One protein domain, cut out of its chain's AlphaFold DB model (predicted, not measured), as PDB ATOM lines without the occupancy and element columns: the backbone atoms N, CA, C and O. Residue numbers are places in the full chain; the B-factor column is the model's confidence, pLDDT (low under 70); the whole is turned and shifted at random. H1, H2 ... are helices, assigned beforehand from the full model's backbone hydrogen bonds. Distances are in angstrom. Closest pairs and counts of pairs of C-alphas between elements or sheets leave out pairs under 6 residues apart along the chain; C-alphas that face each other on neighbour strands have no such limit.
ATOM      1  N   LEU A   4      -7.626  68.428  -5.421       89.81
ATOM      2  CA  LEU A   4      -7.717  67.124  -6.072       89.81
ATOM      3  C   LEU A   4      -8.809  67.094  -7.147       89.81
ATOM      4  O   LEU A   4      -8.571  66.579  -8.237       89.81
ATOM      5  N   ASN A   5      -9.977  67.690  -6.887       91.44
ATOM      6  CA  ASN A   5     -11.050  67.750  -7.884       91.44
ATOM      7  C   ASN A   5     -10.650  68.607  -9.092       91.44
ATOM      8  O   ASN A   5     -10.975  68.262 -10.224       91.44
ATOM      9  N   LYS A   6      -9.901  69.696  -8.870       92.38
ATOM     10  CA  LYS A   6      -9.379  70.528  -9.964       92.38
ATOM     11  C   LYS A   6      -8.361  69.770 -10.820       92.38
ATOM     12  O   LYS A   6      -8.477  69.791 -12.039       92.38
ATOM     13  N   LEU A   7      -7.410  69.074 -10.193       91.62
ATOM     14  CA  LEU A   7      -6.401  68.279 -10.904       91.62
ATOM     15  C   LEU A   7      -7.035  67.144 -11.717       91.62
ATOM     16  O   LEU A   7      -6.662  66.941 -12.869       91.62
ATOM     17  N   LYS A   8      -8.040  66.458 -11.156       90.69
ATOM     18  CA  LYS A   8      -8.809  65.435 -11.880       90.69
ATOM     19  C   LYS A   8      -9.506  66.010 -13.111       90.69
ATOM     20  O   LYS A   8      -9.381  65.444 -14.191       90.69
ATOM     21  N   ASN A   9     -10.185  67.148 -12.971       93.69
ATOM     22  CA  ASN A   9     -10.860  67.783 -14.103       93.69
ATOM     23  C   ASN A   9      -9.871  68.201 -15.200       93.69
ATOM     24  O   ASN A   9     -10.136  67.958 -16.370       93.69
ATOM     25  N   LEU A  10      -8.714  68.764 -14.835       92.75
ATOM     26  CA  LEU A  10      -7.671  69.130 -15.800       92.75
ATOM     27  C   LEU A  10      -7.112  67.909 -16.537       92.75
ATOM     28  O   LEU A  10      -6.943  67.958 -17.752       92.75
ATOM     29  N   SER A  11      -6.869  66.810 -15.817       93.50
ATOM     30  CA  SER A  11      -6.417  65.552 -16.415       93.50
ATOM     31  C   SER A  11      -7.400  65.044 -17.473       93.50
ATOM     32  O   SER A  11      -6.976  64.705 -18.575       93.50
ATOM     33  N   VAL A  12      -8.707  65.089 -17.190       93.50
ATOM     34  CA  VAL A  12      -9.754  64.670 -18.136       93.50
ATOM     35  C   VAL A  12      -9.886  65.635 -19.315       93.50
ATOM     36  O   VAL A  12      -9.990  65.189 -20.452       93.50
ATOM     37  N   SER A  13      -9.871  66.949 -19.078       96.00
ATOM     38  CA  SER A  13     -10.049  67.953 -20.136       96.00
ATOM     39  C   SER A  13      -8.896  67.998 -21.136       96.00
ATOM     40  O   SER A  13      -9.132  68.240 -22.315       96.00
ATOM     41  N   TYR A  14      -7.665  67.783 -20.674       95.38
ATOM     42  CA  TYR A  14      -6.456  67.930 -21.490       95.38
ATOM     43  C   TYR A  14      -5.757  66.602 -21.793       95.38
ATOM     44  O   TYR A  14      -4.657  66.612 -22.338       95.38
ATOM     45  N   TRP A  15      -6.366  65.471 -21.421       94.81
ATOM     46  CA  TRP A  15      -5.785  64.127 -21.558       94.81
ATOM     47  C   TRP A  15      -4.369  64.036 -20.973       94.81
ATOM     48  O   TRP A  15      -3.445  63.479 -21.563       94.81
ATOM     49  N   ILE A  16      -4.194  64.613 -19.787       93.94
ATOM     50  CA  ILE A  16      -2.913  64.609 -19.080       93.94
ATOM     51  C   ILE A  16      -2.860  63.376 -18.184       93.94
ATOM     52  O   ILE A  16      -3.715  63.201 -17.312       93.94
ATOM     53  N   HIS A  17      -1.819  62.562 -18.340       90.06
ATOM     54  CA  HIS A  17      -1.520  61.459 -17.432       90.06
ATOM     55  C   HIS A  17      -0.616  61.938 -16.293       90.06
ATOM     56  O   HIS A  17       0.473  62.457 -16.525       90.06
ATOM     57  N   LEU A  18      -1.073  61.765 -15.052       87.50
ATOM     58  CA  LEU A  18      -0.292  62.092 -13.860       87.50
ATOM     59  C   LEU A  18       0.518  60.868 -13.430       87.50
ATOM     60  O   LEU A  18      -0.052  59.803 -13.195       87.50
ATOM     61  N   GLN A  19       1.831  61.034 -13.295       88.31
ATOM     62  CA  GLN A  19       2.744  59.977 -12.874       88.31
ATOM     63  C   GLN A  19       3.527  60.412 -11.637       88.31
ATOM     64  O   GLN A  19       4.098  61.501 -11.598       88.31
ATOM     65  N   TRP A  20       3.565  59.539 -10.632       88.44
ATOM     66  CA  TRP A  20       4.444  59.709  -9.483       88.44
ATOM     67  C   TRP A  20       5.845  59.229  -9.833       88.44
ATOM     68  O   TRP A  20       6.013  58.156 -10.412       88.44
ATOM     69  N   ILE A  21       6.841  60.026  -9.467       86.12
ATOM     70  CA  ILE A  21       8.249  59.748  -9.732       86.12
ATOM     71  C   ILE A  21       8.990  59.754  -8.389       86.12
ATOM     72  O   ILE A  21       8.725  60.636  -7.567       86.12
ATOM     73  N   PRO A  22       9.900  58.794  -8.137       85.31
ATOM     74  CA  PRO A  22      10.756  58.819  -6.956       85.31
ATOM     75  C   PRO A  22      11.607  60.096  -6.894       85.31
ATOM     76  O   PRO A  22      11.983  60.656  -7.923       85.31
ATOM     77  N   SER A  23      11.940  60.558  -5.688       80.06
ATOM     78  CA  SER A  23      12.814  61.729  -5.537       80.06
ATOM     79  C   SER A  23      14.242  61.434  -6.021       80.06
ATOM     80  O   SER A  23      14.713  60.305  -5.906       80.06
ATOM     81  N   HIS A  24      14.943  62.464  -6.510       74.50
ATOM     82  CA  HIS A  24      16.373  62.431  -6.872       74.50
ATOM     83  C   HIS A  24      16.777  61.429  -7.969       74.50
ATOM     84  O   HIS A  24      17.901  60.940  -7.992       74.50
ATOM     85  N   VAL A  25      15.890  61.164  -8.927       83.00
ATOM     86  CA  VAL A  25      16.176  60.307 -10.099       83.00
ATOM     87  C   VAL A  25      16.879  61.039 -11.255       83.00
ATOM     88  O   VAL A  25      16.889  60.545 -12.378       83.00
ATOM     89  N   ASN A  26      17.438  62.229 -11.004       83.69
ATOM     90  CA  ASN A  26      18.165  63.044 -11.985       83.69
ATOM     91  C   ASN A  26      17.379  63.350 -13.283       83.69
ATOM     92  O   ASN A  26      17.943  63.455 -14.374       83.69
ATOM     93  N   ILE A  27      16.047  63.466 -13.182       88.12
ATOM     94  CA  ILE A  27      15.204  63.917 -14.296       88.12
ATOM     95  C   ILE A  27      15.319  65.435 -14.382       88.12
ATOM     96  O   ILE A  27      14.739  66.156 -13.571       88.12
ATOM     97  N   HIS A  28      16.019  65.902 -15.411       88.88
ATOM     98  CA  HIS A  28      16.366  67.307 -15.613       88.88
ATOM     99  C   HIS A  28      15.182  68.278 -15.447       88.88
ATOM    100  O   HIS A  28      15.286  69.285 -14.750       88.88
ATOM    101  N   GLY A  29      14.019  67.959 -16.030       88.75
ATOM    102  CA  GLY A  29      12.825  68.805 -15.914       88.75
ATOM    103  C   GLY A  29      12.301  68.935 -14.478       88.75
ATOM    104  O   GLY A  29      11.872  70.015 -14.074       88.75
ATOM    105  N   ASN A  30      12.388  67.863 -13.685       89.38
ATOM    106  CA  ASN A  30      11.968  67.879 -12.285       89.38
ATOM    107  C   ASN A  30      12.957  68.657 -11.417       89.38
ATOM    108  O   ASN A  30      12.535  69.380 -10.521       89.38
ATOM    109  N   GLU A  31      14.257  68.540 -11.691       90.19
ATOM    110  CA  GLU A  31      15.294  69.285 -10.971       90.19
ATOM    111  C   GLU A  31      15.179  70.790 -11.209       90.19
ATOM    112  O   GLU A  31      15.266  71.572 -10.264       90.19
ATOM    113  N   ILE A  32      14.903  71.201 -12.452       90.81
ATOM    114  CA  ILE A  32      14.616  72.604 -12.773       90.81
ATOM    115  C   ILE A  32      13.361  73.073 -12.033       90.81
ATOM    116  O   ILE A  32      13.376  74.143 -11.426       90.81
ATOM    117  N   ALA A  33      12.279  72.288 -12.057       90.56
ATOM    118  CA  ALA A  33      11.041  72.645 -11.367       90.56
ATOM    119  C   ALA A  33      11.241  72.786  -9.845       90.56
ATOM    120  O   ALA A  33      10.741  73.741  -9.252       90.56
ATOM    121  N   ASP A  34      12.009  71.886  -9.225       89.44
ATOM    122  CA  ASP A  34      12.371  71.941  -7.805       89.44
ATOM    123  C   ASP A  34      13.245  73.164  -7.478       89.44
ATOM    124  O   ASP A  34      12.954  73.902  -6.533       89.44
ATOM    125  N   ALA A  35      14.267  73.450  -8.293       90.94
ATOM    126  CA  ALA A  35      15.106  74.637  -8.133       90.94
ATOM    127  C   ALA A  35      14.291  75.939  -8.254       90.94
ATOM    128  O   ALA A  35      14.461  76.853  -7.443       90.94
ATOM    129  N   LEU A  36      13.363  76.009  -9.214       89.88
ATOM    130  CA  LEU A  36      12.452  77.145  -9.380       89.88
ATOM    131  C   LEU A  36      11.486  77.283  -8.200       89.88
ATOM    132  O   LEU A  36      11.252  78.397  -7.734       89.88
ATOM    133  N   ALA A  37      10.947  76.175  -7.687       89.50
ATOM    134  CA  ALA A  37      10.081  76.189  -6.512       89.50
ATOM    135  C   ALA A  37      10.829  76.697  -5.267       89.50
ATOM    136  O   ALA A  37      10.308  77.550  -4.547       89.50
ATOM    137  N   LYS A  38      12.073  76.243  -5.050       89.44
ATOM    138  CA  LYS A  38      12.956  76.726  -3.973       89.44
ATOM    139  C   LYS A  38      13.263  78.215  -4.112       89.44
ATOM    140  O   LYS A  38      13.143  78.957  -3.140       89.44
ATOM    141  N   ALA A  39      13.608  78.671  -5.317       87.50
ATOM    142  CA  ALA A  39      13.840  80.086  -5.585       87.50
ATOM    143  C   ALA A  39      12.580  80.927  -5.314       87.50
ATOM    144  O   ALA A  39      12.663  81.946  -4.638       87.50
ATOM    145  N   GLY A  40      11.405  80.470  -5.762       83.88
ATOM    146  CA  GLY A  40      10.129  81.146  -5.522       83.88
ATOM    147  C   GLY A  40       9.718  81.194  -4.047       83.88
ATOM    148  O   GLY A  40       9.151  82.193  -3.608       83.88
ATOM    149  N   ALA A  41      10.034  80.152  -3.271       83.06
ATOM    150  CA  ALA A  41       9.814  80.135  -1.826       83.06
ATOM    151  C   ALA A  41      10.715  81.146  -1.097       83.06
ATOM    152  O   ALA A  41      10.251  81.836  -0.193       83.06
ATOM    153  N   ASN A  42      11.973  81.276  -1.528       78.69
ATOM    154  CA  ASN A  42      12.929  82.228  -0.959       78.69
ATOM    155  C   ASN A  42      12.637  83.684  -1.366       78.69
ATOM    156  O   ASN A  42      12.916  84.609  -0.609       78.69
ATOM    157  N   ASP A  43      12.071  83.892  -2.556       65.94
ATOM    158  CA  ASP A  43      11.749  85.210  -3.123       65.94
ATOM    159  C   ASP A  43      10.363  85.737  -2.680       65.94
ATOM    160  O   ASP A  43       9.962  86.881  -2.951       65.94
ATOM    161  N   ALA A  44       9.610  84.904  -1.959       59.47
ATOM    162  CA  ALA A  44       8.466  85.327  -1.180       59.47
ATOM    163  C   ALA A  44       8.969  85.925   0.140       59.47
ATOM    164  O   ALA A  44       9.130  85.229   1.137       59.47
ATOM    165  N   SER A  45       9.145  87.251   0.178       60.34
ATOM    166  CA  SER A  45       9.014  87.975   1.446       60.34
ATOM    167  C   SER A  45       7.687  87.522   2.059       60.34
ATOM    168  O   SER A  45       6.641  87.845   1.482       60.34
ATOM    169  N   VAL A  46       7.724  86.725   3.133       57.44
ATOM    170  CA  VAL A  46       6.521  86.202   3.787       57.44
ATOM    171  C   VAL A  46       5.617  87.402   4.052       57.44
ATOM    172  O   VAL A  46       6.000  88.291   4.818       57.44
ATOM    173  N   PRO A  47       4.480  87.528   3.351       56.28
ATOM    174  CA  PRO A  47       3.594  88.636   3.612       56.28
ATOM    175  C   PRO A  47       3.062  88.428   5.032       56.28
ATOM    176  O   PRO A  47       2.650  87.328   5.389       56.28
ATOM    177  N   SER A  48       3.121  89.482   5.850       62.41
ATOM    178  CA  SER A  48       2.645  89.485   7.246       62.41
ATOM    179  C   SER A  48       1.213  88.931   7.387       62.41
ATOM    180  O   SER A  48       0.848  88.386   8.426       62.41
ATOM    181  N   ALA A  49       0.427  88.991   6.305       71.19
ATOM    182  CA  ALA A  49      -0.869  88.344   6.160       71.19
ATOM    183  C   ALA A  49      -0.894  87.391   4.942       71.19
ATOM    184  O   ALA A  49      -0.213  87.658   3.946       71.19
ATOM    185  N   PRO A  50      -1.704  86.314   4.966       71.44
ATOM    186  CA  PRO A  50      -1.882  85.430   3.816       71.44
ATOM    187  C   PRO A  50      -2.415  86.219   2.614       71.44
ATOM    188  O   PRO A  50      -3.528  86.740   2.656       71.44
ATOM    189  N   LEU A  51      -1.631  86.299   1.541       76.12
ATOM    190  CA  LEU A  51      -2.085  86.902   0.289       76.12
ATOM    191  C   LEU A  51      -3.039  85.955  -0.437       76.12
ATOM    192  O   LEU A  51      -2.842  84.738  -0.482       76.12
ATOM    193  N   THR A  52      -4.052  86.531  -1.069       84.50
ATOM    194  CA  THR A  52      -4.936  85.807  -1.977       84.50
ATOM    195  C   THR A  52      -4.193  85.407  -3.261       84.50
ATOM    196  O   THR A  52      -3.205  86.025  -3.666       84.50
ATOM    197  N   TYR A  53      -4.686  84.373  -3.955       82.12
ATOM    198  CA  TYR A  53      -4.111  83.912  -5.231       82.12
ATOM    199  C   TYR A  53      -3.969  85.044  -6.264       82.12
ATOM    200  O   TYR A  53      -2.978  85.104  -6.990       82.12
ATOM    201  N   LEU A  54      -4.947  85.956  -6.318       86.88
ATOM    202  CA  LEU A  54      -4.956  87.053  -7.283       86.88
ATOM    203  C   LEU A  54      -3.852  88.081  -7.004       86.88
ATOM    204  O   LEU A  54      -3.231  88.586  -7.942       86.88
ATOM    205  N   GLU A  55      -3.571  88.358  -5.733       84.31
ATOM    206  CA  GLU A  55      -2.488  89.253  -5.317       84.31
ATOM    207  C   GLU A  55      -1.119  88.648  -5.644       84.31
ATOM    208  O   GLU A  55      -0.263  89.327  -6.216       84.31
ATOM    209  N   LEU A  56      -0.935  87.349  -5.376       83.44
ATOM    210  CA  LEU A  56       0.282  86.619  -5.748       83.44
ATOM    211  C   LEU A  56       0.502  86.617  -7.266       83.44
ATOM    212  O   LEU A  56       1.593  86.951  -7.733       83.44
ATOM    213  N   PHE A  57      -0.540  86.308  -8.042       81.94
ATOM    214  CA  PHE A  57      -0.482  86.329  -9.504       81.94
ATOM    215  C   PHE A  57      -0.143  87.725 -10.042       81.94
ATOM    216  O   PHE A  57       0.707  87.868 -10.925       81.94
ATOM    217  N   SER A  58      -0.758  88.768  -9.482       82.75
ATOM    218  CA  SER A  58      -0.505  90.156  -9.880       82.75
ATOM    219  C   SER A  58       0.935  90.579  -9.581       82.75
ATOM    220  O   SER A  58       1.583  91.191 -10.432       82.75
ATOM    221  N   ARG A  59       1.475  90.190  -8.416       84.19
ATOM    222  CA  ARG A  59       2.870  90.460  -8.038       84.19
ATOM    223  C   ARG A  59       3.856  89.752  -8.967       84.19
ATOM    224  O   ARG A  59       4.785  90.394  -9.450       84.19
ATOM    225  N   ALA A  60       3.635  88.472  -9.263       83.81
ATOM    226  CA  ALA A  60       4.475  87.712 -10.193       83.81
ATOM    227  C   ALA A  60       4.442  88.309 -11.610       83.81
ATOM    228  O   ALA A  60       5.483  88.508 -12.235       83.81
ATOM    229  N   LYS A  61       3.253  88.686 -12.097       84.19
ATOM    230  CA  LYS A  61       3.087  89.338 -13.403       84.19
ATOM    231  C   LYS A  61       3.786  90.699 -13.467       84.19
ATOM    232  O   LYS A  61       4.374  91.026 -14.497       84.19
ATOM    233  N   SER A  62       3.736  91.475 -12.384       83.06
ATOM    234  CA  SER A  62       4.447  92.753 -12.264       83.06
ATOM    235  C   SER A  62       5.967  92.559 -12.305       83.06
ATOM    236  O   SER A  62       6.625  93.170 -13.143       83.06
ATOM    237  N   LYS A  63       6.508  91.621 -11.506       83.94
ATOM    238  CA  LYS A  63       7.937  91.254 -11.527       83.94
ATOM    239  C   LYS A  63       8.399  90.865 -12.936       83.94
ATOM    240  O   LYS A  63       9.398  91.389 -13.419       83.94
ATOM    241  N   ASN A  64       7.636  90.015 -13.627       80.06
ATOM    242  CA  ASN A  64       7.957  89.615 -14.997       80.06
ATOM    243  C   ASN A  64       7.982  90.815 -15.948       80.06
ATOM    244  O   ASN A  64       8.927  90.944 -16.716       80.06
ATOM    245  N   LYS A  65       6.993  91.721 -15.887       80.38
ATOM    246  CA  LYS A  65       7.000  92.949 -16.705       80.38
ATOM    247  C   LYS A  65       8.255  93.789 -16.476       80.38
ATOM    248  O   LYS A  65       8.801  94.300 -17.443       80.38
ATOM    249  N   THR A  66       8.719  93.918 -15.233       80.56
ATOM    250  CA  THR A  66       9.962  94.639 -14.929       80.56
ATOM    251  C   THR A  66      11.178  93.962 -15.554       80.56
ATOM    252  O   THR A  66      12.012  94.651 -16.126       80.56
ATOM    253  N   ILE A  67      11.254  92.629 -15.516       78.38
ATOM    254  CA  ILE A  67      12.335  91.870 -16.166       78.38
ATOM    255  C   ILE A  67      12.320  92.090 -17.688       78.38
ATOM    256  O   ILE A  67      13.372  92.313 -18.275       78.38
ATOM    257  N   TRP A  68      11.142  92.111 -18.322       72.56
ATOM    258  CA  TRP A  68      11.003  92.385 -19.761       72.56
ATOM    259  C   TRP A  68      11.407  93.807 -20.175       72.56
ATOM    260  O   TRP A  68      11.699  94.033 -21.346       72.56
ATOM    261  N   LEU A  69      11.405  94.769 -19.246       78.38
ATOM    262  CA  LEU A  69      11.844  96.144 -19.511       78.38
ATOM    263  C   LEU A  69      13.368  96.300 -19.482       78.38
ATOM    264  O   LEU A  69      13.868  97.339 -19.903       78.38
ATOM    265  N   ILE A  70      14.102  95.299 -18.991       77.44
ATOM    266  CA  ILE A  70      15.562  95.301 -19.013       77.44
ATOM    267  C   ILE A  70      15.984  94.853 -20.418       77.44
ATOM    268  O   ILE A  70      15.733  93.699 -20.778       77.44
TER     269      ILE A  70
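AT A GLANCE: This is residues 4 to 70 of the 80 residues of the protein "RNase H type-1 domain-containing protein" of Araneus ventricosus (UniProt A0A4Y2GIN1). This is an open arch with an empty middle, made of three helices that nowhere touch one another: H2 is the crossbar, H3 makes the far side, and the long link of residues 15 to 27 makes the other side with H1 at its foot. The printed part has 67 residues with three named helices, in the order H1, H2, H3, and no named strand; the class is all helix. It is only just loose, close to extended, with a radius of gyration of the C-alphas of 15.9 A and spans of 35 by 30 by 28 A.

IN THESE COORDINATES: Begin with the longest helix, H3, residues 53 to 68: find C-alpha 53 at (-4.111, 83.912, -5.231); from there it runs 22.6 A to C-alpha 68 at (11.003, 92.385, -19.761). Next look at H2, residues 28 to 42, which measures 21.2 A. Last, find C-alpha 4 at (-7.717, 67.124, -6.072), where H1, residues 4 to 14, begins its 15.5 A.

HOW THE PARTS SIT: Start again at H3: it is apart from H1, with no C-alpha of the one within 8 A of the other. By the same test H2 is apart from H3. H1 and H2 are apart too. Residues 61 to 70, of which 61 to 68 belong to H3, stand free, and so do residues 32 to 39 of H2, among other stretches. In H1, H2 and H3 every O i to N i+4 pair is within hydrogen-bond range.

THE WHOLE: Look for the two C-alphas farthest apart, those of Asn 5 and Ile 70, at 39.9 A. The printed part has no cut. The link from H1 to H2, 13 residues, is long; that from H2 to H3, 10 residues, is short. Mean pLDDT of the printed part is 83.6, and residues 43 to 48 are under 70.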